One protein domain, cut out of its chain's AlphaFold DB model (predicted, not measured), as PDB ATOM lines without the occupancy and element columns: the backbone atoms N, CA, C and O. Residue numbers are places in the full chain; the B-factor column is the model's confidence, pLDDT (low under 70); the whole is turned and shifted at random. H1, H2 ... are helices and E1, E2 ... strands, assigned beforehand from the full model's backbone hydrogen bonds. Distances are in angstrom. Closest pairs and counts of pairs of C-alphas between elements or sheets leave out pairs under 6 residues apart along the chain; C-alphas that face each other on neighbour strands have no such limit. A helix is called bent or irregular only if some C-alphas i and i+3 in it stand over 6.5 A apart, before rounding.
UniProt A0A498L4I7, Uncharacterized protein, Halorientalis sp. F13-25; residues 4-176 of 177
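This is residues 4 to 176 of the 177 residues of an uncharacterized protein of Halorientalis sp. F13-25 (UniProt A0A498L4I7). Begin at residue 4 and you see a long stalk of two helices, H1 and H7, side by side and running opposite ways, with the first and last printed residues together at its free end. H7 runs on past H1, touching H2 and then H3 and H4 on its way, to a small head, where H3 and H4 pack on one face of a four-stranded sheet; beyond the sheet, the short H5 and H6 and the loops around them make a loose far end. The printed part has 173 residues, with seven named helices and four named strands in the order H1 H2 H3 E1 H4 E2 E3 H5 H6 E4 H7, and the sheet E1 - E2 - E3 - E4 is antiparallel throughout. The class is mixed, helices and strands; the whole is only just extended, close to loose, with a radius of gyration of the C-alphas of 23.5 A and spans of 85 by 33 by 25 A.

Find C-alpha 4 at (191.535, 167.711, 195.678); from there H1 runs 30.0 A to residue 23, irregular where C-alphas 19 and 22 are 7.0 A apart. Next come H2, residues 25 to 31, H3, residues 34 to 46, E1, residues 48 to 50, and H4, residues 54 to 66, 18.5 A long. E2 is residues 77 to 80, E3 91 to 95, H5 105 to 109, H6 123 to 130 and E4 133 to 138, 14.8 A long. H7 starts with C-alpha 139 at (189.315, 223.798, 198.973) and runs 54.3 A to C-alpha 175 at (190.370, 170.262, 189.671).

Look first at H7, the hub, touching four helices. It touches H1 at a shallow tilt of 23 degrees, opposite ways, closest at the C-alphas of Gly 15 and Gly 164, 3.8 A. It touches H3 through Leu 36 and Val 146, whose C-alphas are closest at 7.0 A. H2 and H4 only just touch H7, each with 3 pairs of C-alphas within 8 A. H3 and H4 touch about perpendicular, 82 degrees, closest at C-alphas 39 and 55, 4.4 A. The sheet and H3, H4 and H7 on one face make two layers; H4 runs across the strands, at 77 degrees to E4 on the local plane, and H3 stands up from the sheet. Across E1 and E2 find N 49 and O 78, 2.8 A; across the hairpin E2 and E3, N 79 and O 93, 2.8 A; across E3 and E4, N 94 and O 134, 2.9 A. H5 and H6 are apart and not on the sheet. In H2, H3, H4, H6 and H7 every O i to N i+4 pair is within hydrogen-bond range; H1 has 14 of 16, and H5 0 of 1 with 0 of 2 O i to N i+3 pairs.

The farthest C-alphas, Asp 121 and Phe 176, are 85.3 A apart, while those of Ile 4 and Phe 176 are 9.2 A apart. The printed part has no cut, and the link H5 to H6, 13 residues, is long. Mean pLDDT of the printed part is 71.8; look for low values in residues 27 to 33, 81 to 90 and 98 to 131, among others.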
ATOM      1  N   ILE A   4     190.990 166.513 196.349       69.25
ATOM      2  CA  ILE A   4     191.535 167.711 195.678       69.25
ATOM      3  C   ILE A   4     190.423 168.489 194.954       69.25
ATOM      4  O   ILE A   4     190.346 169.712 195.042       69.25
ATOM      5  N   VAL A   5     189.486 167.763 194.342       73.44
ATOM      6  CA  VAL A   5     188.307 168.314 193.658       73.44
ATOM      7  C   VAL A   5     187.439 169.213 194.559       73.44
ATOM      8  O   VAL A   5     187.159 170.337 194.147       73.44
ATOM      9  N   PRO A   6     187.036 168.813 195.787       81.88
ATOM     10  CA  PRO A   6     186.227 169.685 196.646       81.88
ATOM     11  C   PRO A   6     186.974 170.947 197.103       81.88
ATOM     12  O   PRO A   6     186.346 171.985 197.295       81.88
ATOM     13  N   VAL A   7     188.305 170.892 197.238       82.44
ATOM     14  CA  VAL A   7     189.130 172.070 197.555       82.44
ATOM     15  C   VAL A   7     189.180 173.027 196.364       82.44
ATOM     16  O   VAL A   7     189.018 174.232 196.545       82.44
ATOM     17  N   GLY A   8     189.331 172.493 195.149       81.06
ATOM     18  CA  GLY A   8     189.262 173.275 193.917       81.06
ATOM     19  C   GLY A   8     187.904 173.956 193.731       81.06
ATOM     20  O   GLY A   8     187.854 175.151 193.458       81.06
ATOM     21  N   MET A   9     186.800 173.235 193.958       84.44
ATOM     22  CA  MET A   9     185.439 173.794 193.900       84.44
ATOM     23  C   MET A   9     185.204 174.886 194.950       84.44
ATOM     24  O   MET A   9     184.572 175.897 194.657       84.44
ATOM     25  N   LEU A  10     185.722 174.709 196.169       87.44
ATOM     26  CA  LEU A  10     185.604 175.722 197.216       87.44
ATOM     27  C   LEU A  10     186.388 176.992 196.856       87.44
ATOM     28  O   LEU A  10     185.861 178.091 197.006       87.44
ATOM     29  N   ALA A  11     187.621 176.851 196.365       85.94
ATOM     30  CA  ALA A  11     188.438 177.983 195.930       85.94
ATOM     31  C   ALA A  11     187.803 178.723 194.741       85.94
ATOM     32  O   ALA A  11     187.779 179.953 194.729       85.94
ATOM     33  N   GLU A  12     187.225 177.983 193.795       87.25
ATOM     34  CA  GLU A  12     186.481 178.538 192.666       87.25
ATOM     35  C   GLU A  12     185.254 179.330 193.132       87.25
ATOM     36  O   GLU A  12     185.072 180.483 192.743       87.25
ATOM     37  N   PHE A  13     184.454 178.745 194.027       89.00
ATOM     38  CA  PHE A  13     183.276 179.397 194.590       89.00
ATOM     39  C   PHE A  13     183.640 180.678 195.349       89.00
ATOM     40  O   PHE A  13     183.045 181.726 195.111       89.00
ATOM     41  N   VAL A  14     184.649 180.625 196.223       88.38
ATOM     42  CA  VAL A  14     185.129 181.805 196.962       88.38
ATOM     43  C   VAL A  14     185.673 182.864 196.001       88.38
ATOM     44  O   VAL A  14     185.379 184.046 196.169       88.38
ATOM     45  N   GLY A  15     186.409 182.455 194.967       84.88
ATOM     46  CA  GLY A  15     186.902 183.357 193.929       84.88
ATOM     47  C   GLY A  15     185.777 184.074 193.181       84.88
ATOM     48  O   GLY A  15     185.806 185.298 193.043       84.88
ATOM     49  N   ALA A  16     184.745 183.334 192.769       87.06
ATOM     50  CA  ALA A  16     183.558 183.881 192.115       87.06
ATOM     51  C   ALA A  16     182.790 184.853 193.023       87.06
ATOM     52  O   ALA A  16     182.419 185.944 192.586       87.06
ATOM     53  N   VAL A  17     182.611 184.499 194.299       87.25
ATOM     54  CA  VAL A  17     181.973 185.373 195.291       87.25
ATOM     55  C   VAL A  17     182.757 186.671 195.453       87.25
ATOM     56  O   VAL A  17     182.159 187.738 195.387       87.25
ATOM     57  N   LEU A  18     184.084 186.609 195.602       86.81
ATOM     58  CA  LEU A  18     184.932 187.798 195.750       86.81
ATOM     59  C   LEU A  18     184.915 188.706 194.516       86.81
ATOM     60  O   LEU A  18     184.987 189.922 194.661       86.81
ATOM     61  N   MET A  19     184.784 188.148 193.309       85.06
ATOM     62  CA  MET A  19     184.670 188.949 192.085       85.06
ATOM     63  C   MET A  19     183.345 189.714 191.995       85.06
ATOM     64  O   MET A  19     183.346 190.855 191.539       85.06
ATOM     65  N   VAL A  20     182.239 189.103 192.438       83.69
ATOM     66  CA  VAL A  20     180.882 189.678 192.363       83.69
ATOM     67  C   VAL A  20     180.550 190.547 193.582       83.69
ATOM     68  O   VAL A  20     179.711 191.441 193.494       83.69
ATOM     69  N   LEU A  21     181.220 190.324 194.718       82.31
ATOM     70  CA  LEU A  21     180.980 191.030 195.980       82.31
ATOM     71  C   LEU A  21     180.909 192.565 195.830       82.31
ATOM     72  O   LEU A  21     179.962 193.153 196.350       82.31
ATOM     73  N   PRO A  22     181.841 193.226 195.109       76.56
ATOM     74  CA  PRO A  22     181.833 194.682 194.961       76.56
ATOM     75  C   PRO A  22     180.666 195.225 194.124       76.56
ATOM     76  O   PRO A  22     180.394 196.422 194.172       76.56
ATOM     77  N   ASP A  23     179.978 194.371 193.358       74.31
ATOM     78  CA  ASP A  23     178.842 194.754 192.511       74.31
ATOM     79  C   ASP A  23     177.493 194.633 193.235       74.31
ATOM     80  O   ASP A  23     176.471 195.113 192.737       74.31
ATOM     81  N   ILE A  24     177.470 194.024 194.427       80.31
ATOM     82  CA  ILE A  24     176.268 193.936 195.260       80.31
ATOM     83  C   ILE A  24     175.899 195.356 195.718       80.31
ATOM     84  O   ILE A  24     176.722 195.979 196.381       80.31
ATOM     85  N   PRO A  25     174.679 195.869 195.456       64.94
ATOM     86  CA  PRO A  25     174.321 197.273 195.698       64.94
ATOM     87  C   PRO A  25     174.628 197.781 197.111       64.94
ATOM     88  O   PRO A  25     175.190 198.858 197.259       64.94
ATOM     89  N   PHE A  26     174.330 196.973 198.133       70.31
ATOM     90  CA  PHE A  26     174.626 197.294 199.532       70.31
ATOM     91  C   PHE A  26     176.131 197.391 199.807       70.31
ATOM     92  O   PHE A  26     176.586 198.253 200.539       70.31
ATOM     93  N   ILE A  27     176.934 196.516 199.211       69.31
ATOM     94  CA  ILE A  27     178.387 196.524 199.402       69.31
ATOM     95  C   ILE A  27     179.009 197.647 198.566       69.31
ATOM     96  O   ILE A  27     179.895 198.353 199.032       69.31
ATOM     97  N   LYS A  28     178.485 197.876 197.362       62.84
ATOM     98  CA  LYS A  28     178.879 198.956 196.466       62.84
ATOM     99  C   LYS A  28     178.656 200.333 197.088       62.84
ATOM    100  O   LYS A  28     179.525 201.172 196.919       62.84
ATOM    101  N   SER A  29     177.571 200.562 197.832       58.88
ATOM    102  CA  SER A  29     177.354 201.832 198.546       58.88
ATOM    103  C   SER A  29     178.312 202.026 199.727       58.88
ATOM    104  O   SER A  29     178.693 203.146 200.036       58.88
ATOM    105  N   PHE A  30     178.764 200.944 200.368       62.81
ATOM    106  CA  PHE A  30     179.823 201.013 201.385       62.81
ATOM    107  C   PHE A  30     181.215 201.253 200.772       62.81
ATOM    108  O   PHE A  30     182.075 201.922 201.366       62.81
ATOM    109  N   ILE A  31     181.458 200.683 199.590       59.50
ATOM    110  CA  ILE A  31     182.766 200.696 198.937       59.50
ATOM    111  C   ILE A  31     182.957 201.914 198.023       59.50
ATOM    112  O   ILE A  31     184.054 202.444 197.981       59.50
ATOM    113  N   ILE A  32     181.947 202.410 197.323       58.62
ATOM    114  CA  ILE A  32     182.069 203.607 196.483       58.62
ATOM    115  C   ILE A  32     181.477 204.772 197.273       58.62
ATOM    116  O   ILE A  32     180.288 204.730 197.580       58.62
ATOM    117  N   PRO A  33     182.264 205.799 197.634       64.19
ATOM    118  CA  PRO A  33     181.776 206.896 198.451       64.19
ATOM    119  C   PRO A  33     181.027 207.908 197.568       64.19
ATOM    120  O   PRO A  33     181.424 209.065 197.490       64.19
ATOM    121  N   SER A  34     179.954 207.476 196.893       72.00
ATOM    122  CA  SER A  34     179.130 208.361 196.055       72.00
ATOM    123  C   SER A  34     178.604 209.537 196.869       72.00
ATOM    124  O   SER A  34     178.724 210.672 196.444       72.00
ATOM    125  N   THR A  35     178.185 209.276 198.107       78.50
ATOM    126  CA  THR A  35     177.728 210.289 199.063       78.50
ATOM    127  C   THR A  35     178.792 211.347 199.377       78.50
ATOM    128  O   THR A  35     178.461 212.506 199.576       78.50
ATOM    129  N   LEU A  36     180.084 210.992 199.377       81.88
ATOM    130  CA  LEU A  36     181.170 211.957 199.600       81.88
ATOM    131  C   LEU A  36     181.449 212.803 198.350       81.88
ATOM    132  O   LEU A  36     181.771 213.987 198.451       81.88
ATOM    133  N   GLU A  37     181.343 212.198 197.166       81.00
ATOM    134  CA  GLU A  37     181.427 212.930 195.899       81.00
ATOM    135  C   GLU A  37     180.241 213.887 195.731       81.00
ATOM    136  O   GLU A  37     180.435 215.026 195.297       81.00
ATOM    137  N   ASP A  38     179.047 213.444 196.124       82.00
ATOM    138  CA  ASP A  38     177.818 214.233 196.140       82.00
ATOM    139  C   ASP A  38     177.929 215.377 197.158       82.00
ATOM    140  O   ASP A  38     177.701 216.524 196.785       82.00
ATOM    141  N   ALA A  39     178.442 215.118 198.368       82.31
ATOM    142  CA  ALA A  39     178.734 216.150 199.369       82.31
ATOM    143  C   ALA A  39     179.709 217.214 198.861       82.31
ATOM    144  O   ALA A  39     179.481 218.414 199.012       82.31
ATOM    145  N   ARG A  40     180.804 216.788 198.215       84.19
ATOM    146  CA  ARG A  40     181.761 217.706 197.582       84.19
ATOM    147  C   ARG A  40     181.076 218.544 196.511       84.19
ATOM    148  O   ARG A  40     181.336 219.741 196.419       84.19
ATOM    149  N   ARG A  41     180.262 217.920 195.662       82.06
ATOM    150  CA  ARG A  41     179.575 218.605 194.567       82.06
ATOM    151  C   ARG A  41     178.574 219.622 195.098       82.06
ATOM    152  O   ARG A  41     178.601 220.761 194.646       82.06
ATOM    153  N   GLU A  42     177.749 219.224 196.057       80.12
ATOM    154  CA  GLU A  42     176.782 220.097 196.710       80.12
ATOM    155  C   GLU A  42     177.497 221.280 197.353       80.12
ATOM    156  O   GLU A  42     177.237 222.412 196.963       80.12
ATOM    157  N   LEU A  43     178.514 221.031 198.185       78.31
ATOM    158  CA  LEU A  43     179.316 222.089 198.799       78.31
ATOM    159  C   LEU A  43     179.923 223.045 197.759       78.31
ATOM    160  O   LEU A  43     180.001 224.246 198.002       78.31
ATOM    161  N   PHE A  44     180.335 222.550 196.586       77.25
ATOM    162  CA  PHE A  44     180.878 223.386 195.509       77.25
ATOM    163  C   PHE A  44     179.810 224.200 194.764       77.25
ATOM    164  O   PHE A  44     180.108 225.317 194.333       77.25
ATOM    165  N   ASP A  45     178.606 223.655 194.605       72.94
ATOM    166  CA  ASP A  45     177.507 224.264 193.850       72.94
ATOM    167  C   ASP A  45     176.735 225.290 194.704       72.94
ATOM    168  O   ASP A  45     176.432 226.396 194.243       72.94
ATOM    169  N   THR A  46     176.436 224.957 195.961       70.06
ATOM    170  CA  THR A  46     175.643 225.789 196.886       70.06
ATOM    171  C   THR A  46     176.507 226.663 197.792       70.06
ATOM    172  O   THR A  46     176.009 227.657 198.315       70.06
ATOM    173  N   SER A  47     177.806 226.356 197.927       72.00
ATOM    174  CA  SER A  47     178.735 226.973 198.898       72.00
ATOM    175  C   SER A  47     178.415 226.661 200.366       72.00
ATOM    176  O   SER A  47     179.101 227.164 201.255       72.00
ATOM    177  N   SER A  48     177.418 225.818 200.636       78.00
ATOM    178  CA  SER A  48     177.033 225.415 201.987       78.00
ATOM    179  C   SER A  48     176.457 224.002 202.017       78.00
ATOM    180  O   SER A  48     175.783 223.569 201.085       78.00
ATOM    181  N   LEU A  49     176.709 223.290 203.109       81.50
ATOM    182  CA  LEU A  49     176.135 221.979 203.385       81.50
ATOM    183  C   LEU A  49     175.658 221.959 204.837       81.50
ATOM    184  O   LEU A  49     176.465 222.089 205.758       81.50
ATOM    185  N   THR A  50     174.347 221.862 205.032       80.81
ATOM    186  CA  THR A  50     173.700 221.924 206.352       80.81
ATOM    187  C   THR A  50     173.559 220.530 206.957       80.81
ATOM    188  O   THR A  50     173.417 219.547 206.230       80.81
ATOM    189  N   GLU A  51     173.575 220.443 208.286       80.56
ATOM    190  CA  GLU A  51     173.309 219.207 209.019       80.56
ATOM    191  C   GLU A  51     171.945 218.598 208.630       80.56
ATOM    192  O   GLU A  51     170.938 219.298 208.505       80.56
ATOM    193  N   GLY A  52     171.904 217.270 208.469       76.69
ATOM    194  CA  GLY A  52     170.668 216.510 208.233       76.69
ATOM    195  C   GLY A  52     170.629 215.700 206.937       76.69
ATOM    196  O   GLY A  52     169.615 215.052 206.674       76.69
ATOM    197  N   SER A  53     171.707 215.715 206.149       81.62
ATOM    198  CA  SER A  53     171.869 214.896 204.945       81.62
ATOM    199  C   SER A  53     172.982 213.850 205.107       81.62
ATOM    200  O   SER A  53     173.914 214.036 205.892       81.62
ATOM    201  N   ASP A  54     172.899 212.744 204.361       81.25
ATOM    202  CA  ASP A  54     173.944 211.706 204.371       81.25
ATOM    203  C   ASP A  54     175.279 212.274 203.835       81.25
ATOM    204  O   ASP A  54     176.368 211.846 204.222       81.25
ATOM    205  N   GLU A  55     175.194 213.268 202.946       83.75
ATOM    206  CA  GLU A  55     176.300 214.044 202.389       83.75
ATOM    207  C   GLU A  55     177.050 214.825 203.471       83.75
ATOM    208  O   GLU A  55     178.286 214.829 203.499       83.75
ATOM    209  N   PHE A  56     176.310 215.456 204.387       86.00
ATOM    210  CA  PHE A  56     176.887 216.169 205.519       86.00
ATOM    211  C   PHE A  56     177.693 215.221 206.406       86.00
ATOM    212  O   PHE A  56     178.858 215.495 206.702       86.00
ATOM    213  N   ASP A  57     177.105 214.079 206.759       86.00
ATOM    214  CA  ASP A  57     177.742 213.077 207.614       86.00
ATOM    215  C   ASP A  57     179.009 212.508 206.960       86.00
ATOM    216  O   ASP A  57     180.054 212.378 207.602       86.00
ATOM    217  N   ALA A  58     178.961 212.243 205.651       84.19
ATOM    218  CA  ALA A  58     180.121 211.777 204.899       84.19
ATOM    219  C   ALA A  58     181.268 212.804 204.892       84.19
ATOM    220  O   ALA A  58     182.443 212.428 205.014       84.19
ATOM    221  N   LEU A  59     180.944 214.093 204.743       87.19
ATOM    222  CA  LEU A  59     181.923 215.176 204.774       87.19
ATOM    223  C   LEU A  59     182.509 215.366 206.180       87.19
ATOM    224  O   LEU A  59     183.732 215.488 206.314       87.19
ATOM    225  N   GLU A  60     181.668 215.340 207.216       88.69
ATOM    226  CA  GLU A  60     182.087 215.415 208.619       88.69
ATOM    227  C   GLU A  60     183.075 214.288 208.950       88.69
ATOM    228  O   GLU A  60     184.164 214.539 209.477       88.69
ATOM    229  N   ASP A  61     182.747 213.054 208.566       88.25
ATOM    230  CA  ASP A  61     183.593 211.878 208.773       88.25
ATOM    231  C   ASP A  61     184.930 211.967 208.028       88.25
ATOM    232  O   ASP A  61     185.957 211.472 208.508       88.25
ATOM    233  N   LEU A  62     184.958 212.557 206.828       87.19
ATOM    234  CA  LEU A  62     186.212 212.796 206.113       87.19
ATOM    235  C   LEU A  62     187.078 213.805 206.872       87.19
ATOM    236  O   LEU A  62     188.258 213.538 207.107       87.19
ATOM    237  N   ILE A  63     186.487 214.933 207.270       86.69
ATOM    238  CA  ILE A  63     187.173 216.011 207.984       86.69
ATOM    239  C   ILE A  63     187.736 215.496 209.306       86.69
ATOM    240  O   ILE A  63     188.934 215.620 209.531       86.69
ATOM    241  N   ARG A  64     186.928 214.827 210.136       87.06
ATOM    242  CA  ARG A  64     187.373 214.271 211.428       87.06
ATOM    243  C   ARG A  64     188.544 213.299 211.303       87.06
ATOM    244  O   ARG A  64     189.333 213.171 212.231       87.06
ATOM    245  N   ARG A  65     188.650 212.581 210.181       86.31
ATOM    246  CA  ARG A  65     189.731 211.610 209.945       86.31
ATOM    247  C   ARG A  65     191.001 212.232 209.373       86.31
ATOM    248  O   ARG A  65     192.074 211.664 209.565       86.31
ATOM    249  N   LYS A  66     190.880 213.315 208.600       85.00
ATOM    250  CA  LYS A  66     191.984 213.907 207.821       85.00
ATOM    251  C   LYS A  66     192.501 215.224 208.392       85.00
ATOM    252  O   LYS A  66     193.621 215.610 208.069       85.00
ATOM    253  N   TRP A  67     191.696 215.926 209.179       82.50
ATOM    254  CA  TRP A  67     192.075 217.184 209.800       82.50
ATOM    255  C   TRP A  67     192.847 216.920 211.094       82.50
ATOM    256  O   TRP A  67     192.400 216.160 211.944       82.50
ATOM    257  N   ASP A  68     194.010 217.559 211.232       73.50
ATOM    258  CA  ASP A  68     194.866 217.432 212.419       73.50
ATOM    259  C   ASP A  68     194.330 218.224 213.635       73.50
ATOM    260  O   ASP A  68     194.896 218.138 214.726       73.50
ATOM    261  N   GLY A  69     193.272 219.026 213.451       73.50
ATOM    262  CA  GLY A  69     192.588 219.769 214.510       73.50
ATOM    263  C   GLY A  69     191.459 218.974 215.171       73.50
ATOM    264  O   GLY A  69     190.955 217.995 214.622       73.50
ATOM    265  N   GLU A  70     191.036 219.411 216.355       73.44
ATOM    266  CA  GLU A  70     189.833 218.889 217.009       73.44
ATOM    267  C   GLU A  70     188.642 219.792 216.671       73.44
ATOM    268  O   GLU A  70     188.687 220.993 216.927       73.44
ATOM    269  N   LEU A  71     187.572 219.217 216.107       76.12
ATOM    270  CA  LEU A  71     186.295 219.927 215.983       76.12
ATOM    271  C   LEU A  71     185.714 220.102 217.386       76.12
ATOM    272  O   LEU A  71     185.587 219.119 218.123       76.12
ATOM    273  N   GLN A  72     185.318 221.326 217.729       74.31
ATOM    274  CA  GLN A  72     184.744 221.661 219.038       74.31
ATOM    275  C   GLN A  72     183.449 220.890 219.348       74.31
ATOM    276  O   GLN A  72     183.092 220.685 220.509       74.31
ATOM    277  N   GLY A  73     182.750 220.426 218.312       80.88
ATOM    278  CA  GLY A  73     181.510 219.666 218.420       80.88
ATOM    279  C   GLY A  73     181.073 219.103 217.072       80.88
ATOM    280  O   GLY A  73     181.904 218.881 216.187       80.88
ATOM    281  N   ARG A  74     179.772 218.848 216.921       82.25
ATOM    282  CA  ARG A  74     179.164 218.610 215.607       82.25
ATOM    283  C   ARG A  74     178.785 219.969 215.010       82.25
ATOM    284  O   ARG A  74     178.066 220.704 215.688       82.25
ATOM    285  N   PRO A  75     179.296 220.339 213.826       82.75
ATOM    286  CA  PRO A  75     178.905 221.587 213.190       82.75
ATOM    287  C   PRO A  75     177.439 221.541 212.759       82.75
ATOM    288  O   PRO A  75     176.918 220.484 212.425       82.75
ATOM    289  N   TRP A  76     176.794 222.698 212.753       80.62
ATOM    290  CA  TRP A  76     175.469 222.892 212.172       80.62
ATOM    291  C   TRP A  76     175.551 223.038 210.645       80.62
ATOM    292  O   TRP A  76     174.671 222.576 209.915       80.62
ATOM    293  N   LEU A  77     176.627 223.659 210.139       81.69
ATOM    294  CA  LEU A  77     176.848 223.824 208.703       81.69
ATOM    295  C   LEU A  77     178.338 223.808 208.328       81.69
ATOM    296  O   LEU A  77     179.188 224.322 209.060       81.69
ATOM    297  N   PHE A  78     178.645 223.253 207.156       83.25
ATOM    298  CA  PHE A  78     179.924 223.448 206.477       83.25
ATOM    299  C   PHE A  78     179.774 224.504 205.396       83.25
ATOM    300  O   PHE A  78     178.918 224.394 204.519       83.25
ATOM    301  N   LEU A  79     180.601 225.536 205.466       76.75
ATOM    302  CA  LEU A  79     180.562 226.669 204.559       76.75
ATOM    303  C   LEU A  79     181.832 226.695 203.727       76.75
ATOM    304  O   LEU A  79     182.934 226.548 204.251       76.75
ATOM    305  N   MET A  80     181.688 226.959 202.440       75.38
ATOM    306  CA  MET A  80     182.805 227.254 201.566       75.38
ATOM    307  C   MET A  80     182.756 228.727 201.154       75.38
ATOM    308  O   MET A  80     181.709 229.241 200.768       75.38
ATOM    309  N   GLU A  81     183.896 229.411 201.223       68.06
ATOM    310  CA  GLU A  81     183.982 230.827 200.859       68.06
ATOM    311  C   GLU A  81     183.495 231.080 199.422       68.06
ATOM    312  O   GLU A  81     183.979 230.481 198.453       68.06
ATOM    313  N   ARG A  82     182.552 232.010 199.262       55.03
ATOM    314  CA  ARG A  82     181.975 232.348 197.962       55.03
ATOM    315  C   ARG A  82     182.815 233.415 197.266       55.03
ATOM    316  O   ARG A  82     182.556 234.609 197.361       55.03
ATOM    317  N   VAL A  83     183.839 232.987 196.541       54.66
ATOM    318  CA  VAL A  83     184.665 233.899 195.727       54.66
ATOM    319  C   VAL A  83     183.976 234.201 194.386       54.66
ATOM    320  O   VAL A  83     183.189 233.384 193.897       54.66
ATOM    321  N   PRO A  84     184.261 235.353 193.746       56.06
ATOM    322  CA  PRO A  84     183.749 235.678 192.418       56.06
ATOM    323  C   PRO A  84     184.045 234.557 191.404       56.06
ATOM    324  O   PRO A  84     185.045 233.857 191.565       56.06
ATOM    325  N   PRO A  85     183.271 234.425 190.306       47.31
ATOM    326  CA  PRO A  85     183.296 233.285 189.366       47.31
ATOM    327  C   PRO A  85     184.634 233.003 188.642       47.31
ATOM    328  O   PRO A  85     184.703 232.130 187.781       47.31
ATOM    329  N   LEU A  86     185.703 233.729 188.975       47.81
ATOM    330  CA  LEU A  86     187.061 233.594 188.445       47.81
ATOM    331  C   LEU A  86     188.113 233.274 189.529       47.81
ATOM    332  O   LEU A  86     189.298 233.202 189.207       47.81
ATOM    333  N   GLN A  87     187.715 233.087 190.792       44.34
ATOM    334  CA  GLN A  87     188.605 232.735 191.904       44.34
ATOM    335  C   GLN A  87     188.137 231.438 192.579       44.34
ATOM    336  O   GLN A  87     186.943 231.161 192.680       44.34
ATOM    337  N   MET A  88     189.086 230.591 192.982       44.53
ATOM    338  CA  MET A  88     188.775 229.341 193.677       44.53
ATOM    339  C   MET A  88     188.533 229.627 195.162       44.53
ATOM    340  O   MET A  88     189.395 230.268 195.742       44.53
ATOM    341  N   PRO A  89     187.447 229.126 195.780       53.69
ATOM    342  CA  PRO A  89     187.229 229.178 197.229       53.69
ATOM    343  C   PRO A  89     188.485 228.829 198.003       53.69
ATOM    344  O   PRO A  89     189.112 227.810 197.696       53.69
ATOM    345  N   HIS A  90     188.881 229.675 198.953       63.16
ATOM    346  CA  HIS A  90     190.175 229.503 199.602       63.16
ATOM    347  C   HIS A  90     190.078 228.546 200.794       63.16
ATOM    348  O   HIS A  90     190.999 227.746 200.968       63.16
ATOM    349  N   SER A  91     188.950 228.519 201.518       71.81
ATOM    350  CA  SER A  91     188.787 227.718 202.742       71.81
ATOM    351  C   SER A  91     187.365 227.191 202.968       71.81
ATOM    352  O   SER A  91     186.386 227.762 202.487       71.81
ATOM    353  N   ILE A  92     187.285 226.090 203.718       79.62
ATOM    354  CA  ILE A  92     186.071 225.483 204.265       79.62
ATOM    355  C   ILE A  92     186.036 225.752 205.766       79.62
ATOM    356  O   ILE A  92     187.032 225.540 206.466       79.62
ATOM    357  N   PHE A  93     184.876 226.182 206.240       79.75
ATOM    358  CA  PHE A  93     184.601 226.513 207.627       79.75
ATOM    359  C   PHE A  93     183.533 225.576 208.184       79.75
ATOM    360  O   PHE A  93     182.564 225.255 207.497       79.75
ATOM    361  N   ALA A  94     183.716 225.143 209.425       83.31
ATOM    362  CA  ALA A  94     182.701 224.472 210.226       83.31
ATOM    363  C   ALA A  94     182.056 225.517 211.142       83.31
ATOM    364  O   ALA A  94     182.784 226.225 211.829       83.31
ATOM    365  N   ILE A  95     180.729 225.634 211.143       80.44
ATOM    366  CA  ILE A  95     179.985 226.610 211.958       80.44
ATOM    367  C   ILE A  95     179.108 225.845 212.944       80.44
ATOM    368  O   ILE A  95     178.415 224.910 212.546       80.44
ATOM    369  N   TYR A  96     179.139 226.232 214.220       80.75
ATOM    370  CA  TYR A  96     178.458 225.525 215.315       80.75
ATOM    371  C   TYR A  96     177.176 226.208 215.812       80.75
ATOM    372  O   TYR A  96     176.442 225.603 216.589       80.75
ATOM    373  N   ASP A  97     176.907 227.444 215.390       77.00
ATOM    374  CA  ASP A  97     175.768 228.255 215.842       77.00
ATOM    375  C   ASP A  97     174.960 228.775 214.637       77.00
ATOM    376  O   ASP A  97     175.532 229.350 213.712       77.00
ATOM    377  N   GLU A  98     173.644 228.544 214.645       68.12
ATOM    378  CA  GLU A  98     172.698 228.927 213.577       68.12
ATOM    379  C   GLU A  98     172.516 230.450 213.496       68.12
ATOM    380  O   GLU A  98     172.370 230.998 212.405       68.12
ATOM    381  N   ASP A  99     172.598 231.139 214.638       63.47
ATOM    382  CA  ASP A  99     172.457 232.596 214.741       63.47
ATOM    383  C   ASP A  99     173.802 233.332 214.545       63.47
ATOM    384  O   ASP A  99     173.904 234.540 214.779       63.47
ATOM    385  N   SER A 100     174.868 232.619 214.165       60.38
ATOM    386  CA  SER A 100     176.192 233.212 213.970       60.38
ATOM    387  C   SER A 100     176.221 234.074 212.708       60.38
ATOM    388  O   SER A 100     176.163 233.553 211.595       60.38
ATOM    389  N   GLU A 101     176.419 235.385 212.865       53.00
ATOM    390  CA  GLU A 101     176.749 236.270 211.737       53.00
ATOM    391  C   GLU A 101     178.139 235.924 211.181       53.00
ATOM    392  O   GLU A 101     178.389 236.022 209.982       53.00
ATOM    393  N   GLY A 102     179.027 235.413 212.038       51.72
ATOM    394  CA  GLY A 102     180.374 235.046 211.658       51.72
ATOM    395  C   GLY A 102     181.274 236.278 211.469       51.72
ATOM    396  O   GLY A 102     180.825 237.404 211.272       51.72
ATOM    397  N   PRO A 103     182.592 236.076 211.374       49.19
ATOM    398  CA  PRO A 103     183.608 237.117 211.081       49.19
ATOM    399  C   PRO A 103     183.449 237.762 209.698       49.19
ATOM    400  O   PRO A 103     184.158 238.701 209.337       49.19
ATOM    401  N   PHE A 104     182.609 237.132 208.883       49.88
ATOM    402  CA  PHE A 104     182.467 237.252 207.450       49.88
ATOM    403  C   PHE A 104     180.977 237.414 207.114       49.88
ATOM    404  O   PHE A 104     180.613 237.208 205.960       49.88
ATOM    405  N   GLY A 105     180.121 237.768 208.083       44.03
ATOM    406  CA  GLY A 105     178.677 237.937 207.870       44.03
ATOM    407  C   GLY A 105     178.351 238.838 206.683       44.03
ATOM    408  O   GLY A 105     177.514 238.492 205.855       44.03
ATOM    409  N   ASP A 106     179.135 239.901 206.490       44.59
ATOM    410  CA  ASP A 106     179.035 240.777 205.315       44.59
ATOM    411  C   ASP A 106     179.707 240.210 204.042       44.59
ATOM    412  O   ASP A 106     179.316 240.538 202.918       44.59
ATOM    413  N   LEU A 107     180.719 239.350 204.188       43.91
ATOM    414  CA  LEU A 107     181.480 238.715 203.097       43.91
ATOM    415  C   LEU A 107     180.718 237.560 202.428       43.91
ATOM    416  O   LEU A 107     181.005 237.216 201.280       43.91
ATOM    417  N   MET A 108     179.738 236.977 203.122       47.41
ATOM    418  CA  MET A 108     178.880 235.918 202.586       47.41
ATOM    419  C   MET A 108     177.778 236.442 201.657       47.41
ATOM    420  O   MET A 108     177.479 235.801 200.645       47.41
ATOM    421  N   ASP A 109     177.229 237.622 201.951       39.88
ATOM    422  CA  ASP A 109     176.172 238.249 201.145       39.88
ATOM    423  C   ASP A 109     176.710 239.211 200.076       39.88
ATOM    424  O   ASP A 109     176.065 239.441 199.047       39.88
ATOM    425  N   SER A 110     177.919 239.750 200.261       37.97
ATOM    426  CA  SER A 110     178.537 240.671 199.312       37.97
ATOM    427  C   SER A 110     179.911 240.157 198.880       37.97
ATOM    428  O   SER A 110     180.880 240.207 199.622       37.97
ATOM    429  N   GLY A 111     180.003 239.639 197.649       36.06
ATOM    430  CA  GLY A 111     181.210 239.031 197.063       36.06
ATOM    431  C   GLY A 111     182.379 239.994 196.796       36.06
ATOM    432  O   GLY A 111     182.934 240.010 195.695       36.06
ATOM    433  N   GLY A 112     182.745 240.826 197.768       31.12
ATOM    434  CA  GLY A 112     183.907 241.698 197.745       31.12
ATOM    435  C   GLY A 112     184.908 241.260 198.801       31.12
ATOM    436  O   GLY A 112     184.601 241.308 199.982       31.12
ATOM    437  N   ALA A 113     186.119 240.892 198.383       34.81
ATOM    438  CA  ALA A 113     187.241 240.689 199.292       34.81
ATOM    439  C   ALA A 113     187.484 241.974 200.104       34.81
ATOM    440  O   ALA A 113     188.029 242.951 199.587       34.81
ATOM    441  N   GLN A 114     187.047 241.979 201.358       39.75
ATOM    442  CA  GLN A 114     187.350 243.022 202.326       39.75
ATOM    443  C   GLN A 114     188.300 242.453 203.376       39.75
ATOM    444  O   GLN A 114     188.116 241.354 203.894       39.75
ATOM    445  N   SER A 115     189.358 243.210 203.654       39.62
ATOM    446  CA  SER A 115     190.197 243.040 204.834       39.62
ATOM    447  C   SER A 115     189.334 243.105 206.097       39.62
ATOM    448  O   SER A 115     188.425 243.932 206.133       39.62
ATOM    449  N   LEU A 116     189.651 242.256 207.090       42.38
ATOM    450  CA  LEU A 116     189.104 242.238 208.459       42.38
ATOM    451  C   LEU A 116     188.500 243.596 208.866       42.38
ATOM    452  O   LEU A 116     189.211 244.600 208.764       42.38
ATOM    453  N   PRO A 117     187.231 243.654 209.313       39.94
ATOM    454  CA  PRO A 117     186.588 244.924 209.607       39.94
ATOM    455  C   PRO A 117     187.378 245.676 210.684       39.94
ATOM    456  O   PRO A 117     187.658 245.148 211.758       39.94
ATOM    457  N   ASP A 118     187.703 246.942 210.407       44.56
ATOM    458  CA  ASP A 118     188.454 247.847 211.294       44.56
ATOM    459  C   ASP A 118     187.721 248.166 212.622       44.56
ATOM    460  O   ASP A 118     188.185 248.992 213.412       44.56
ATOM    461  N   ARG A 119     186.564 247.549 212.888       41.66
ATOM    462  CA  ARG A 119     185.745 247.786 214.081       41.66
ATOM    463  C   ARG A 119     185.064 246.512 214.580       41.66
ATOM    464  O   ARG A 119     183.869 246.334 214.394       41.66
ATOM    465  N   TYR A 120     185.821 245.683 215.290       47.38
ATOM    466  CA  TYR A 120     185.279 245.019 216.476       47.38
ATOM    467  C   TYR A 120     185.672 245.881 217.679       47.38
ATOM    468  O   TYR A 120     186.855 245.989 218.006       47.38
ATOM    469  N   ASP A 121     184.699 246.524 218.328       49.84
ATOM    470  CA  ASP A 121     184.934 247.409 219.484       49.84
ATOM    471  C   ASP A 121     185.372 246.640 220.756       49.84
ATOM    472  O   ASP A 121     185.687 247.241 221.786       49.84
ATOM    473  N   GLY A 122     185.500 245.313 220.688       49.56
ATOM    474  CA  GLY A 122     186.089 244.497 221.741       49.56
ATOM    475  C   GLY A 122     186.754 243.245 221.185       49.56
ATOM    476  O   GLY A 122     186.107 242.407 220.569       49.56
ATOM    477  N   TRP A 123     188.040 243.053 221.491       46.22
ATOM    478  CA  TRP A 123     188.751 241.787 221.255       46.22
ATOM    479  C   TRP A 123     187.989 240.567 221.794       46.22
ATOM    480  O   TRP A 123     188.103 239.483 221.241       46.22
ATOM    481  N   GLN A 124     187.204 240.744 222.858       46.62
ATOM    482  CA  GLN A 124     186.360 239.694 223.425       46.62
ATOM    483  C   GLN A 124     185.222 239.275 222.499       46.62
ATOM    484  O   GLN A 124     184.972 238.087 222.397       46.62
ATOM    485  N   GLU A 125     184.568 240.209 221.812       47.81
ATOM    486  CA  GLU A 125     183.476 239.902 220.883       47.81
ATOM    487  C   GLU A 125     184.012 239.179 219.644       47.81
ATOM    488  O   GLU A 125     183.455 238.168 219.238       47.81
ATOM    489  N   TYR A 126     185.181 239.599 219.148       51.47
ATOM    490  CA  TYR A 126     185.900 238.889 218.089       51.47
ATOM    491  C   TYR A 126     186.309 237.466 218.506       51.47
ATOM    492  O   TYR A 126     186.143 236.533 217.727       51.47
ATOM    493  N   ILE A 127     186.837 237.270 219.722       51.34
ATOM    494  CA  ILE A 127     187.198 235.935 220.233       51.34
ATOM    495  C   ILE A 127     185.948 235.060 220.390       51.34
ATOM    496  O   ILE A 127     185.973 233.905 219.985       51.34
ATOM    497  N   HIS A 128     184.857 235.613 220.923       56.69
ATOM    498  CA  HIS A 128     183.626 234.863 221.171       56.69
ATOM    499  C   HIS A 128     182.904 234.480 219.876       56.69
ATOM    500  O   HIS A 128     182.350 233.390 219.788       56.69
ATOM    501  N   GLU A 129     182.945 235.351 218.864       59.97
ATOM    502  CA  GLU A 129     182.564 235.014 217.496       59.97
ATOM    503  C   GLU A 129     183.463 233.892 216.970       59.97
ATOM    504  O   GLU A 129     182.921 232.876 216.570       59.97
ATOM    505  N   ASN A 130     184.803 234.011 217.034       60.53
ATOM    506  CA  ASN A 130     185.774 232.972 216.613       60.53
ATOM    507  C   ASN A 130     185.560 231.596 217.251       60.53
ATOM    508  O   ASN A 130     185.864 230.589 216.626       60.53
ATOM    509  N   GLU A 131     185.024 231.521 218.464       63.59
ATOM    510  CA  GLU A 131     184.698 230.239 219.099       63.59
ATOM    511  C   GLU A 131     183.543 229.504 218.394       63.59
ATOM    512  O   GLU A 131     183.431 228.289 218.515       63.59
ATOM    513  N   LYS A 132     182.704 230.197 217.614       70.38
ATOM    514  CA  LYS A 132     181.545 229.602 216.924       70.38
ATOM    515  C   LYS A 132     181.886 228.938 215.586       70.38
ATOM    516  O   LYS A 132     180.997 228.355 214.961       70.38
ATOM    517  N   TRP A 133     183.136 229.026 215.127       69.88
ATOM    518  CA  TRP A 133     183.563 228.526 213.820       69.88
ATOM    519  C   TRP A 133     185.004 228.023 213.840       69.88
ATOM    520  O   TRP A 133     185.887 228.634 214.427       69.88
ATOM    521  N   ASP A 134     185.254 226.933 213.120       74.62
ATOM    522  CA  ASP A 134     186.600 226.406 212.906       74.62
ATOM    523  C   ASP A 134     186.955 226.458 211.416       74.62
ATOM    524  O   ASP A 134     186.214 225.974 210.554       74.62
ATOM    525  N   ALA A 135     188.125 227.010 211.094       75.38
ATOM    526  CA  ALA A 135     188.703 226.894 209.759       75.38
ATOM    527  C   ALA A 135     189.297 225.490 209.587       75.38
ATOM    528  O   ALA A 135     190.335 225.164 210.166       75.38
ATOM    529  N   VAL A 136     188.643 224.657 208.780       79.19
ATOM    530  CA  VAL A 136     188.992 223.240 208.652       79.19
ATOM    531  C   VAL A 136     190.128 223.047 207.652       79.19
ATOM    532  O   VAL A 136     191.221 222.595 207.993       79.19
ATOM    533  N   CYS A 137     189.887 223.365 206.381       76.69
ATOM    534  CA  CYS A 137     190.867 223.114 205.332       76.69
ATOM    535  C   CYS A 137     190.659 224.005 204.111       76.69
ATOM    536  O   CYS A 137     189.601 224.593 203.910       76.69
ATOM    537  N   ALA A 138     191.686 224.091 203.265       76.25
ATOM    538  CA  ALA A 138     191.567 224.746 201.971       76.25
ATOM    539  C   ALA A 138     190.748 223.892 200.992       76.25
ATOM    540  O   ALA A 138     190.830 222.662 201.027       76.25
ATOM    541  N   LYS A 139     190.061 224.517 200.029       76.62
ATOM    542  CA  LYS A 139     189.315 223.798 198.973       76.62
ATOM    543  C   LYS A 139     190.160 222.741 198.260       76.62
ATOM    544  O   LYS A 139     189.702 221.627 198.030       76.62
ATOM    545  N   GLN A 140     191.400 223.091 197.911       76.62
ATOM    546  CA  GLN A 140     192.334 222.170 197.254       76.62
ATOM    547  C   GLN A 140     192.627 220.946 198.127       76.62
ATOM    548  O   GLN A 140     192.725 219.838 197.615       76.62
ATOM    549  N   LYS A 141     192.713 221.134 199.448       80.94
ATOM    550  CA  LYS A 141     192.938 220.040 200.392       80.94
ATOM    551  C   LYS A 141     191.721 219.138 200.525       80.94
ATOM    552  O   LYS A 141     191.897 217.926 200.533       80.94
ATOM    553  N   LEU A 142     190.509 219.697 200.538       83.75
ATOM    554  CA  LEU A 142     189.300 218.877 200.469       83.75
ATOM    555  C   LEU A 142     189.272 218.043 199.182       83.75
ATOM    556  O   LEU A 142     188.991 216.849 199.234       83.75
ATOM    557  N   ASP A 143     189.589 218.652 198.039       82.94
ATOM    558  CA  ASP A 143     189.596 217.962 196.746       82.94
ATOM    559  C   ASP A 143     190.602 216.800 196.711       82.94
ATOM    560  O   ASP A 143     190.276 215.701 196.256       82.94
ATOM    561  N   GLU A 144     191.801 217.021 197.257       84.44
ATOM    562  CA  GLU A 144     192.815 215.981 197.455       84.44
ATOM    563  C   GLU A 144     192.295 214.856 198.358       84.44
ATOM    564  O   GLU A 144     192.399 213.685 197.994       84.44
ATOM    565  N   TRP A 145     191.689 215.183 199.504       87.12
ATOM    566  CA  TRP A 145     191.169 214.187 200.445       87.12
ATOM    567  C   TRP A 145     190.050 213.336 199.850       87.12
ATOM    568  O   TRP A 145     190.080 212.114 199.989       87.12
ATOM    569  N   VAL A 146     189.090 213.960 199.161       85.06
ATOM    570  CA  VAL A 146     187.999 213.246 198.481       85.06
ATOM    571  C   VAL A 146     188.570 212.344 197.386       85.06
ATOM    572  O   VAL A 146     188.233 211.163 197.324       85.06
ATOM    573  N   SER A 147     189.498 212.859 196.574       81.56
ATOM    574  CA  SER A 147     190.135 212.090 195.496       81.56
ATOM    575  C   SER A 147     190.944 210.898 196.016       81.56
ATOM    576  O   SER A 147     190.907 209.815 195.426       81.56
ATOM    577  N   GLU A 148     191.673 211.067 197.121       82.75
ATOM    578  CA  GLU A 148     192.387 209.975 197.787       82.75
ATOM    579  C   GLU A 148     191.426 208.902 198.294       82.75
ATOM    580  O   GLU A 148     191.693 207.712 198.115       82.75
ATOM    581  N   GLU A 149     190.318 209.304 198.912       78.56
ATOM    582  CA  GLU A 149     189.366 208.370 199.506       78.56
ATOM    583  C   GLU A 149     188.631 207.559 198.432       78.56
ATOM    584  O   GLU A 149     188.517 206.335 198.547       78.56
ATOM    585  N   VAL A 150     188.231 208.212 197.336       74.94
ATOM    586  CA  VAL A 150     187.672 207.553 196.145       74.94
ATOM    587  C   VAL A 150     188.705 206.600 195.534       74.94
ATOM    588  O   VAL A 150     188.438 205.407 195.373       74.94
ATOM    589  N   SER A 151     189.929 207.076 195.271       72.12
ATOM    590  CA  SER A 151     190.976 206.270 194.625       72.12
ATOM    591  C   SER A 151     191.404 205.063 195.464       72.12
ATOM    592  O   SER A 151     191.656 203.984 194.921       72.12
ATOM    593  N   ASN A 152     191.499 205.213 196.786       68.94
ATOM    594  CA  ASN A 152     191.864 204.116 197.680       68.94
ATOM    595  C   ASN A 152     190.782 203.038 197.711       68.94
ATOM    596  O   ASN A 152     191.109 201.847 197.683       68.94
ATOM    597  N   LYS A 153     189.503 203.423 197.710       69.88
ATOM    598  CA  LYS A 153     188.419 202.442 197.671       69.88
ATOM    599  C   LYS A 153     188.283 201.768 196.299       69.88
ATOM    600  O   LYS A 153     188.122 200.548 196.261       69.88
ATOM    601  N   ASP A 154     188.497 202.485 195.196       69.25
ATOM    602  CA  ASP A 154     188.553 201.892 193.849       69.25
ATOM    603  C   ASP A 154     189.709 200.894 193.690       69.25
ATOM    604  O   ASP A 154     189.544 199.803 193.129       69.25
ATOM    605  N   LYS A 155     190.888 201.212 194.244       70.88
ATOM    606  CA  LYS A 155     192.018 200.270 194.300       70.88
ATOM    607  C   LYS A 155     191.666 199.025 195.109       70.88
ATOM    608  O   LYS A 155     192.000 197.922 194.681       70.88
ATOM    609  N   ASN A 156     190.964 199.174 196.230       73.31
ATOM    610  CA  ASN A 156     190.524 198.035 197.036       73.31
ATOM    611  C   ASN A 156     189.533 197.143 196.271       73.31
ATOM    612  O   ASN A 156     189.685 195.923 196.305       73.31
ATOM    613  N   VAL A 157     188.589 197.719 195.512       78.38
ATOM    614  CA  VAL A 157     187.704 196.956 194.605       78.38
ATOM    615  C   VAL A 157     188.521 196.155 193.598       78.38
ATOM    616  O   VAL A 157     188.280 194.961 193.404       78.38
ATOM    617  N   LEU A 158     189.502 196.799 192.961       79.81
ATOM    618  CA  LEU A 158     190.348 196.159 191.960       79.81
ATOM    619  C   LEU A 158     191.173 195.010 192.561       79.81
ATOM    620  O   LEU A 158     191.266 193.944 191.955       79.81
ATOM    621  N   ILE A 159     191.728 195.200 193.762       82.31
ATOM    622  CA  ILE A 159     192.485 194.172 194.488       82.31
ATOM    623  C   ILE A 159     191.580 192.993 194.849       82.31
ATOM    624  O   ILE A 159     191.947 191.852 194.578       82.31
ATOM    625  N   VAL A 160     190.389 193.243 195.405       84.00
ATOM    626  CA  VAL A 160     189.427 192.185 195.766       84.00
ATOM    627  C   VAL A 160     189.025 191.373 194.534       84.00
ATOM    628  O   VAL A 160     189.057 190.142 194.575       84.00
ATOM    629  N   ARG A 161     188.746 192.041 193.407       83.56
ATOM    630  CA  ARG A 161     188.475 191.371 192.126       83.56
ATOM    631  C   ARG A 161     189.674 190.560 191.636       83.56
ATOM    632  O   ARG A 161     189.497 189.423 191.213       83.56
ATOM    633  N   GLY A 162     190.887 191.109 191.722       86.44
ATOM    634  CA  GLY A 162     192.118 190.421 191.326       86.44
ATOM    635  C   GLY A 162     192.396 189.166 192.160       86.44
ATOM    636  O   GLY A 162     192.728 188.117 191.608       86.44
ATOM    637  N   VAL A 163     192.196 189.242 193.478       87.88
ATOM    638  CA  VAL A 163     192.302 188.093 194.392       87.88
ATOM    639  C   VAL A 163     191.225 187.056 194.085       87.88
ATOM    640  O   VAL A 163     191.535 185.868 193.989       87.88
ATOM    641  N   GLY A 164     189.978 187.491 193.871       84.56
ATOM    642  CA  GLY A 164     188.883 186.605 193.480       84.56
ATOM    643  C   GLY A 164     189.164 185.868 192.168       84.56
ATOM    644  O   GLY A 164     189.003 184.652 192.091       84.56
ATOM    645  N   PHE A 165     189.684 186.574 191.164       89.38
ATOM    646  CA  PHE A 165     190.069 185.997 189.877       89.38
ATOM    647  C   PHE A 165     191.208 184.977 190.002       89.38
ATOM    648  O   PHE A 165     191.145 183.898 189.412       89.38
ATOM    649  N   LEU A 166     192.232 185.276 190.807       90.31
ATOM    650  CA  LEU A 166     193.327 184.339 191.070       90.31
ATOM    651  C   LEU A 166     192.835 183.067 191.766       90.31
ATOM    652  O   LEU A 166     193.190 181.968 191.343       90.31
ATOM    653  N   LEU A 167     191.995 183.201 192.796       87.56
ATOM    654  CA  LEU A 167     191.401 182.060 193.496       87.56
ATOM    655  C   LEU A 167     190.523 181.218 192.572       87.56
ATOM    656  O   LEU A 167     190.571 179.992 192.645       87.56
ATOM    657  N   PHE A 168     189.791 181.865 191.665       87.19
ATOM    658  CA  PHE A 168     188.994 181.186 190.653       87.19
ATOM    659  C   PHE A 168     189.860 180.340 189.709       87.19
ATOM    660  O   PHE A 168     189.601 179.150 189.542       87.19
ATOM    661  N   ILE A 169     190.939 180.910 189.159       88.25
ATOM    662  CA  ILE A 169     191.866 180.180 188.275       88.25
ATOM    663  C   ILE A 169     192.561 179.034 189.011       88.25
ATOM    664  O   ILE A 169     192.678 177.938 188.462       88.25
ATOM    665  N   VAL A 170     193.035 179.267 190.238       86.88
ATOM    666  CA  VAL A 170     193.692 178.228 191.044       86.88
ATOM    667  C   VAL A 170     192.705 177.112 191.369       86.88
ATOM    668  O   VAL A 170     193.041 175.944 191.198       86.88
ATOM    669  N   GLY A 171     191.483 177.457 191.779       83.56
ATOM    670  CA  GLY A 171     190.419 176.498 192.058       83.56
ATOM    671  C   GLY A 171     190.091 175.632 190.847       83.56
ATOM    672  O   GLY A 171     190.074 174.408 190.966       83.56
ATOM    673  N   PHE A 172     189.948 176.256 189.675       84.25
ATOM    674  CA  PHE A 172     189.755 175.554 188.411       84.25
ATOM    675  C   PHE A 172     190.945 174.642 188.089       84.25
ATOM    676  O   PHE A 172     190.763 173.451 187.870       84.25
ATOM    677  N   GLY A 173     192.181 175.152 188.133       84.00
ATOM    678  CA  GLY A 173     193.388 174.383 187.814       84.00
ATOM    679  C   GLY A 173     193.613 173.174 188.728       84.00
ATOM    680  O   GLY A 173     194.000 172.111 188.253       84.00
ATOM    681  N   VAL A 174     193.308 173.309 190.020       83.69
ATOM    682  CA  VAL A 174     193.408 172.232 191.017       83.69
ATOM    683  C   VAL A 174     192.438 171.081 190.724       83.69
ATOM    684  O   VAL A 174     192.743 169.943 191.058       83.69
ATOM    685  N   GLN A 175     191.306 171.328 190.059       75.38
ATOM    686  CA  GLN A 175     190.370 170.262 189.671       75.38
ATOM    687  C   GLN A 175     190.906 169.357 188.547       75.38
ATOM    688  O   GLN A 175     190.417 168.238 188.397       75.38
ATOM    689  N   PHE A 176     191.896 169.815 187.769       72.50
ATOM    690  CA  PHE A 176     192.484 169.071 186.643       72.50
ATOM    691  C   PHE A 176     193.794 168.337 186.989       72.50
ATOM    692  O   PHE A 176     194.410 167.754 186.094       72.50
TER     693      PHE A 176